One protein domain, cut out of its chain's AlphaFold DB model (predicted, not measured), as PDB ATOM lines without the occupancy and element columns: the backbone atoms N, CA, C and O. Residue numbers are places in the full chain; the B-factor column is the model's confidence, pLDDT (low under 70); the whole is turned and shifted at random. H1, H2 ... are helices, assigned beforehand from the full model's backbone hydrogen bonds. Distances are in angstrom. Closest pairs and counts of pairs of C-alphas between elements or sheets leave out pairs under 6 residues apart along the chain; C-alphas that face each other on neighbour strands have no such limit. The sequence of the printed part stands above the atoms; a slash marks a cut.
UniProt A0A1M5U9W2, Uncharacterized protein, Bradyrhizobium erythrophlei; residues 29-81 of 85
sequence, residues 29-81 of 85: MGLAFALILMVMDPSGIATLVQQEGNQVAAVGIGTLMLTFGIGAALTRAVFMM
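Overview. This is residues 29 to 81 of the 85 residues of an uncharacterized protein of Bradyrhizobium erythrophlei (UniProt A0A1M5U9W2). One long helix, H3, makes the longest axis, and the short helix H1 slants back to meet it part way along, with the still shorter H2 bridging the open end of the V between them. The last residues of H3, 73 to 81, stick out beyond this triangle and add to its length. The printed part has 53 residues with three named helices, H1, H2 and H3 in chain order, and no named strand; the class is all helix. It is loose, with a radius of gyration of the C-alphas of 13.7 A, and spans 45 by 20 by 11 A.

Arrangement. H3, residues 54 to 81, touches H1, residues 29 to 40, at a steep tilt of 38 degrees, opposite ways. H3 touches H1 with residues 61 to 69 alone, and H1 touches H3 with residues 29 to 34 alone; the closest C-alphas of the two helices are those of Gly 30 and Met 65, 4.3 A apart. H2, residues 45 to 52, touches H3 only at the corner, through residues 56 to 57 of H3; the closest C-alphas, of Val 49 and Ala 57, are 5.5 A apart. Their tilt is steep, 50 degrees, opposite ways. H1 and H2 only just touch, with 3 pairs of C-alphas within 8 A, and only at the corner; the closest C-alphas, of Met 38 and Ile 45, are 6.2 A apart. H1 and H2 are about perpendicular, at 84 degrees. In H1, H2 and H3 every O i to N i+4 pair is within hydrogen-bond range.

Along the chain. H3 measures 40.4 A from C-alpha 54 at (94.496, 223.074, -7.956) to C-alpha 81 at (83.103, 194.077, 17.713). H1 begins with C-alpha 29 at (80.171, 209.830, 0.129) and measures 16.1 A; H2 measures 10.5 A.

Size, cuts and confidence. The C-alphas farthest apart, of Gln 51 and Met 81, are 45.3 A apart. Residues 73 to 81 of H3 stand free; the body without them spans 31 by 20 by 10 A. Both links are tight, and the printed part has no cut. Mean pLDDT of the printed part is 82.2, with residues 41 to 53 under 70.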
ATOM      1  N   MET A  29      80.948 208.764  -0.510       96.88
ATOM      2  CA  MET A  29      80.171 209.830   0.129       96.88
ATOM      3  C   MET A  29      80.996 211.096   0.376       96.88
ATOM      4  O   MET A  29      80.504 212.191   0.115       96.88
ATOM      5  N   GLY A  30      82.252 210.965   0.809       94.69
ATOM      6  CA  GLY A  30      83.157 212.103   0.979       94.69
ATOM      7  C   GLY A  30      83.429 212.833  -0.340       94.69
ATOM      8  O   GLY A  30      83.415 214.063  -0.377       94.69
ATOM      9  N   LEU A  31      83.593 212.089  -1.439       94.69
ATOM     10  CA  LEU A  31      83.728 212.670  -2.777       94.69
ATOM     11  C   LEU A  31      82.438 213.363  -3.232       94.69
ATOM     12  O   LEU A  31      82.492 214.494  -3.708       94.69
ATOM     13  N   ALA A  32      81.282 212.717  -3.070       94.56
ATOM     14  CA  ALA A  32      79.994 213.313  -3.417       94.56
ATOM     15  C   ALA A  32      79.752 214.613  -2.636       94.56
ATOM     16  O   ALA A  32      79.356 215.619  -3.217       94.56
ATOM     17  N   PHE A  33      80.067 214.617  -1.340       91.12
ATOM     18  CA  PHE A  33      79.990 215.804  -0.497       91.12
ATOM     19  C   PHE A  33      80.922 216.919  -0.988       91.12
ATOM     20  O   PHE A  33      80.487 218.062  -1.121       91.12
ATOM     21  N   ALA A  34      82.169 216.596  -1.339       89.25
ATOM     22  CA  ALA A  34      83.108 217.567  -1.893       89.25
ATOM     23  C   ALA A  34      82.609 218.183  -3.215       89.25
ATOM     24  O   ALA A  34      82.705 219.396  -3.405       89.25
ATOM     25  N   LEU A  35      82.026 217.373  -4.106       88.00
ATOM     26  CA  LEU A  35      81.428 217.853  -5.357       88.00
ATOM     27  C   LEU A  35      80.215 218.754  -5.103       88.00
ATOM     28  O   LEU A  35      80.087 219.794  -5.746       88.00
ATOM     29  N   ILE A  36      79.354 218.396  -4.147       88.94
ATOM     30  CA  ILE A  36      78.213 219.233  -3.748       88.94
ATOM     31  C   ILE A  36      78.707 220.593  -3.253       88.94
ATOM     32  O   ILE A  36      78.194 221.612  -3.705       88.94
ATOM     33  N   LEU A  37      79.729 220.630  -2.393       84.19
ATOM     34  CA  LEU A  37      80.299 221.891  -1.909       84.19
ATOM     35  C   LEU A  37      80.881 222.742  -3.045       84.19
ATOM     36  O   LEU A  37      80.717 223.959  -3.046       84.19
ATOM     37  N   MET A  38      81.513 222.107  -4.034       79.12
ATOM     38  CA  MET A  38      82.061 222.803  -5.200       79.12
ATOM     39  C   MET A  38      80.972 223.429  -6.084       79.12
ATOM     40  O   MET A  38      81.194 224.492  -6.661       79.12
ATOM     41  N   VAL A  39      79.804 222.786  -6.190       79.62
ATOM     42  CA  VAL A  39      78.679 223.258  -7.016       79.62
ATOM     43  C   VAL A  39      77.788 224.257  -6.268       79.62
ATOM     44  O   VAL A  39      77.299 225.203  -6.882       79.62
ATOM     45  N   MET A  40      77.561 224.063  -4.966       76.62
ATOM     46  CA  MET A  40      76.655 224.903  -4.172       76.62
ATOM     47  C   MET A  40      77.275 226.228  -3.733       76.62
ATOM     48  O   MET A  40      76.536 227.196  -3.568       76.62
ATOM     49  N   ASP A  41      78.597 226.289  -3.549       62.78
ATOM     50  CA  ASP A  41      79.264 227.496  -3.060       62.78
ATOM     51  C   ASP A  41      80.477 227.880  -3.929       62.78
ATOM     52  O   ASP A  41      81.640 227.716  -3.530       62.78
ATOM     53  N   PRO A  42      80.229 228.427  -5.138       57.91
ATOM     54  CA  PRO A  42      81.294 228.968  -5.981       57.91
ATOM     55  C   PRO A  42      82.046 230.138  -5.312       57.91
ATOM     56  O   PRO A  42      83.110 230.534  -5.784       57.91
ATOM     57  N   SER A  43      81.536 230.690  -4.205       55.78
ATOM     58  CA  SER A  43      82.165 231.774  -3.442       55.78
ATOM     59  C   SER A  43      82.977 231.328  -2.222       55.78
ATOM     60  O   SER A  43      83.779 232.123  -1.740       55.78
ATOM     61  N   GLY A  44      82.800 230.103  -1.715       57.38
ATOM     62  CA  GLY A  44      83.446 229.627  -0.482       57.38
ATOM     63  C   GLY A  44      84.624 228.678  -0.713       57.38
ATOM     64  O   GLY A  44      85.723 228.919  -0.220       57.38
ATOM     65  N   ILE A  45      84.421 227.605  -1.489       56.09
ATOM     66  CA  ILE A  45      85.504 226.663  -1.834       56.09
ATOM     67  C   ILE A  45      86.124 227.023  -3.177       56.09
ATOM     68  O   ILE A  45      87.345 227.017  -3.302       56.09
ATOM     69  N   ALA A  46      85.327 227.403  -4.179       56.84
ATOM     70  CA  ALA A  46      85.906 227.758  -5.471       56.84
ATOM     71  C   ALA A  46      86.723 229.066  -5.420       56.84
ATOM     72  O   ALA A  46      87.567 229.274  -6.282       56.84
ATOM     73  N   THR A  47      86.557 229.918  -4.404       55.12
ATOM     74  CA  THR A  47      87.447 231.068  -4.146       55.12
ATOM     75  C   THR A  47      88.778 230.652  -3.524       55.12
ATOM     76  O   THR A  47      89.812 231.131  -3.981       55.12
ATOM     77  N   LEU A  48      88.784 229.700  -2.580       56.22
ATOM     78  CA  LEU A  48      90.011 229.070  -2.065       56.22
ATOM     79  C   LEU A  48      90.787 228.364  -3.188       56.22
ATOM     80  O   LEU A  48      92.002 228.500  -3.290       56.22
ATOM     81  N   VAL A  49      90.086 227.675  -4.093       57.34
ATOM     82  CA  VAL A  49      90.693 227.036  -5.275       57.34
ATOM     83  C   VAL A  49      91.210 228.062  -6.287       57.34
ATOM     84  O   VAL A  49      92.267 227.855  -6.883       57.34
ATOM     85  N   GLN A  50      90.496 229.174  -6.487       58.97
ATOM     86  CA  GLN A  50      90.922 230.236  -7.404       58.97
ATOM     87  C   GLN A  50      92.102 231.059  -6.869       58.97
ATOM     88  O   GLN A  50      92.880 231.562  -7.679       58.97
ATOM     89  N   GLN A  51      92.263 231.189  -5.547       58.78
ATOM     90  CA  GLN A  51      93.384 231.920  -4.942       58.78
ATOM     91  C   GLN A  51      94.609 231.042  -4.648       58.78
ATOM     92  O   GLN A  51      95.729 231.513  -4.827       58.78
ATOM     93  N   GLU A  52      94.424 229.782  -4.238       59.81
ATOM     94  CA  GLU A  52      95.526 228.905  -3.799       59.81
ATOM     95  C   GLU A  52      95.830 227.734  -4.762       59.81
ATOM     96  O   GLU A  52      96.780 226.972  -4.563       59.81
ATOM     97  N   GLY A  53      95.078 227.615  -5.861       67.38
ATOM     98  CA  GLY A  53      95.354 226.699  -6.969       67.38
ATOM     99  C   GLY A  53      94.814 225.270  -6.800       67.38
ATOM    100  O   GLY A  53      94.260 224.873  -5.774       67.38
ATOM    101  N   ASN A  54      95.003 224.454  -7.848       73.44
ATOM    102  CA  ASN A  54      94.496 223.074  -7.956       73.44
ATOM    103  C   ASN A  54      94.975 222.144  -6.818       73.44
ATOM    104  O   ASN A  54      94.313 221.169  -6.472       73.44
ATOM    105  N   GLN A  55      96.125 222.446  -6.211       79.31
ATOM    106  CA  GLN A  55      96.705 221.616  -5.158       79.31
ATOM    107  C   GLN A  55      95.901 221.689  -3.849       79.31
ATOM    108  O   GLN A  55      95.679 220.655  -3.223       79.31
ATOM    109  N   VAL A  56      95.410 222.870  -3.460       79.75
ATOM    110  CA  VAL A  56      94.590 223.033  -2.244       79.75
ATOM    111  C   VAL A  56      93.229 222.360  -2.412       79.75
ATOM    112  O   VAL A  56      92.767 221.668  -1.504       79.75
ATOM    113  N   ALA A  57      92.642 222.454  -3.610       79.06
ATOM    114  CA  ALA A  57      91.429 221.721  -3.971       79.06
ATOM    115  C   ALA A  57      91.613 220.206  -3.796       79.06
ATOM    116  O   ALA A  57      90.819 219.547  -3.125       79.06
ATOM    117  N   ALA A  58      92.693 219.660  -4.364       84.50
ATOM    118  CA  ALA A  58      92.991 218.235  -4.303       84.50
ATOM    119  C   ALA A  58      93.221 217.753  -2.862       84.50
ATOM    120  O   ALA A  58      92.708 216.700  -2.482       84.50
ATOM    121  N   VAL A  59      93.936 218.534  -2.044       88.88
ATOM    122  CA  VAL A  59      94.150 218.220  -0.622       88.88
ATOM    123  C   VAL A  59      92.831 218.261   0.152       88.88
ATOM    124  O   VAL A  59      92.572 217.350   0.940       88.88
ATOM    125  N   GLY A  60      91.967 219.250  -0.091       87.00
ATOM    126  CA  GLY A  60      90.649 219.345   0.546       87.00
ATOM    127  C   GLY A  60      89.733 218.171   0.189       87.00
ATOM    128  O   GLY A  60      89.197 217.512   1.080       87.00
ATOM    129  N   ILE A  61      89.614 217.853  -1.103       90.75
ATOM    130  CA  ILE A  61      88.827 216.708  -1.591       90.75
ATOM    131  C   ILE A  61      89.380 215.401  -1.011       90.75
ATOM    132  O   ILE A  61      88.623 214.598  -0.466       90.75
ATOM    133  N   GLY A  62      90.701 215.205  -1.066       92.75
ATOM    134  CA  GLY A  62      91.358 214.024  -0.511       92.75
ATOM    135  C   GLY A  62      91.132 213.882   0.994       92.75
ATOM    136  O   GLY A  62      90.848 212.786   1.475       92.75
ATOM    137  N   THR A  63      91.174 214.994   1.730       93.81
ATOM    138  CA  THR A  63      90.886 215.016   3.170       93.81
ATOM    139  C   THR A  63      89.447 214.587   3.442       93.81
ATOM    140  O   THR A  63      89.234 213.683   4.244       93.81
ATOM    141  N   LEU A  64      88.464 215.146   2.727       93.50
ATOM    142  CA  LEU A  64      87.054 214.761   2.872       93.50
ATOM    143  C   LEU A  64      86.833 213.271   2.572       93.50
ATOM    144  O   LEU A  64      86.186 212.573   3.355       93.50
ATOM    145  N   MET A  65      87.414 212.757   1.485       96.50
ATOM    146  CA  MET A  65      87.343 211.336   1.131       96.50
ATOM    147  C   MET A  65      87.920 210.439   2.231       96.50
ATOM    148  O   MET A  65      87.285 209.456   2.621       96.50
ATOM    149  N   LEU A  66      89.101 210.782   2.757       96.88
ATOM    150  CA  LEU A  66      89.756 210.016   3.818       96.88
ATOM    151  C   LEU A  66      88.968 210.070   5.127       96.88
ATOM    152  O   LEU A  66      88.746 209.024   5.730       96.88
ATOM    153  N   THR A  67      88.505 211.245   5.557       97.06
ATOM    154  CA  THR A  67      87.740 211.389   6.803       97.06
ATOM    155  C   THR A  67      86.451 210.571   6.763       97.06
ATOM    156  O   THR A  67      86.175 209.830   7.709       97.06
ATOM    157  N   PHE A  68      85.690 210.631   5.665       97.00
ATOM    158  CA  PHE A  68      84.484 209.811   5.523       97.00
ATOM    159  C   PHE A  68      84.807 208.315   5.424       97.00
ATOM    160  O   PHE A  68      84.124 207.504   6.050       97.00
ATOM    161  N   GLY A  69      85.846 207.938   4.671       97.75
ATOM    162  CA  GLY A  69      86.288 206.548   4.557       97.75
ATOM    163  C   GLY A  69      86.697 205.947   5.903       97.75
ATOM    164  O   GLY A  69      86.232 204.864   6.264       97.75
ATOM    165  N   ILE A  70      87.510 206.673   6.676       97.12
ATOM    166  CA  ILE A  70      87.937 206.287   8.027       97.12
ATOM    167  C   ILE A  70      86.722 206.194   8.951       97.12
ATOM    168  O   ILE A  70      86.570 205.189   9.640       97.12
ATOM    169  N   GLY A  71      85.835 207.194   8.942       96.69
ATOM    170  CA  GLY A  71      84.623 207.189   9.761       96.69
ATOM    171  C   GLY A  71      83.742 205.970   9.486       96.69
ATOM    172  O   GLY A  71      83.436 205.214  10.403       96.69
ATOM    173  N   ALA A  72      83.410 205.716   8.217       96.12
ATOM    174  CA  ALA A  72      82.579 204.581   7.822       96.12
ATOM    175  C   ALA A  72      83.225 203.227   8.167       96.12
ATOM    176  O   ALA A  72      82.543 202.315   8.647       96.12
ATOM    177  N   ALA A  73      84.542 203.101   7.968       95.25
ATOM    178  CA  ALA A  73      85.287 201.903   8.339       95.25
ATOM    179  C   ALA A  73      85.277 201.685   9.858       95.25
ATOM    180  O   ALA A  73      84.929 200.600  10.318       95.25
ATOM    181  N   LEU A  74      85.599 202.711  10.651       95.00
ATOM    182  CA  LEU A  74      85.618 202.615  12.112       95.00
ATOM    183  C   LEU A  74      84.232 202.305  12.676       95.00
ATOM    184  O   LEU A  74      84.114 201.424  13.524       95.00
ATOM    185  N   THR A  75      83.179 202.944  12.165       94.44
ATOM    186  CA  THR A  75      81.799 202.622  12.543       94.44
ATOM    187  C   THR A  75      81.493 201.149  12.282       94.44
ATOM    188  O   THR A  75      80.996 200.461  13.173       94.44
ATOM    189  N   ARG A  76      81.849 200.621  11.101       91.50
ATOM    190  CA  ARG A  76      81.637 199.199  10.801       91.50
ATOM    191  C   ARG A  76      82.476 198.285  11.691       91.50
ATOM    192  O   ARG A  76      81.981 197.240  12.105       91.50
ATOM    193  N   ALA A  77      83.716 198.663  11.985       90.88
ATOM    194  CA  ALA A  77      84.593 197.904  12.867       90.88
ATOM    195  C   ALA A  77      84.016 197.809  14.283       90.88
ATOM    196  O   ALA A  77      83.980 196.715  14.837       90.88
ATOM    197  N   VAL A  78      83.512 198.919  14.832       90.81
ATOM    198  CA  VAL A  78      82.863 198.944  16.152       90.81
ATOM    199  C   VAL A  78      81.644 198.026  16.170       90.81
ATOM    200  O   VAL A  78      81.569 197.166  17.041       90.81
ATOM    201  N   PHE A  79      80.756 198.119  15.176       89.38
ATOM    202  CA  PHE A  79      79.600 197.220  15.076       89.38
ATOM    203  C   PHE A  79      80.011 195.745  15.019       89.38
ATOM    204  O   PHE A  79      79.493 194.922  15.764       89.38
ATOM    205  N   MET A  80      81.037 195.410  14.233       87.12
ATOM    206  CA  MET A  80      81.567 194.043  14.163       87.12
ATOM    207  C   MET A  80      82.232 193.550  15.460       87.12
ATOM    208  O   MET A  80      82.446 192.347  15.593       87.12
ATOM    209  N   MET A  81      82.605 194.443  16.380       84.56
ATOM    210  CA  MET A  81      83.103 194.077  17.713       84.56
ATOM    211  C   MET A  81      81.979 193.916  18.738       84.56
ATOM    212  O   MET A  81      82.171 193.186  19.705       84.56
TER     213      MET A  81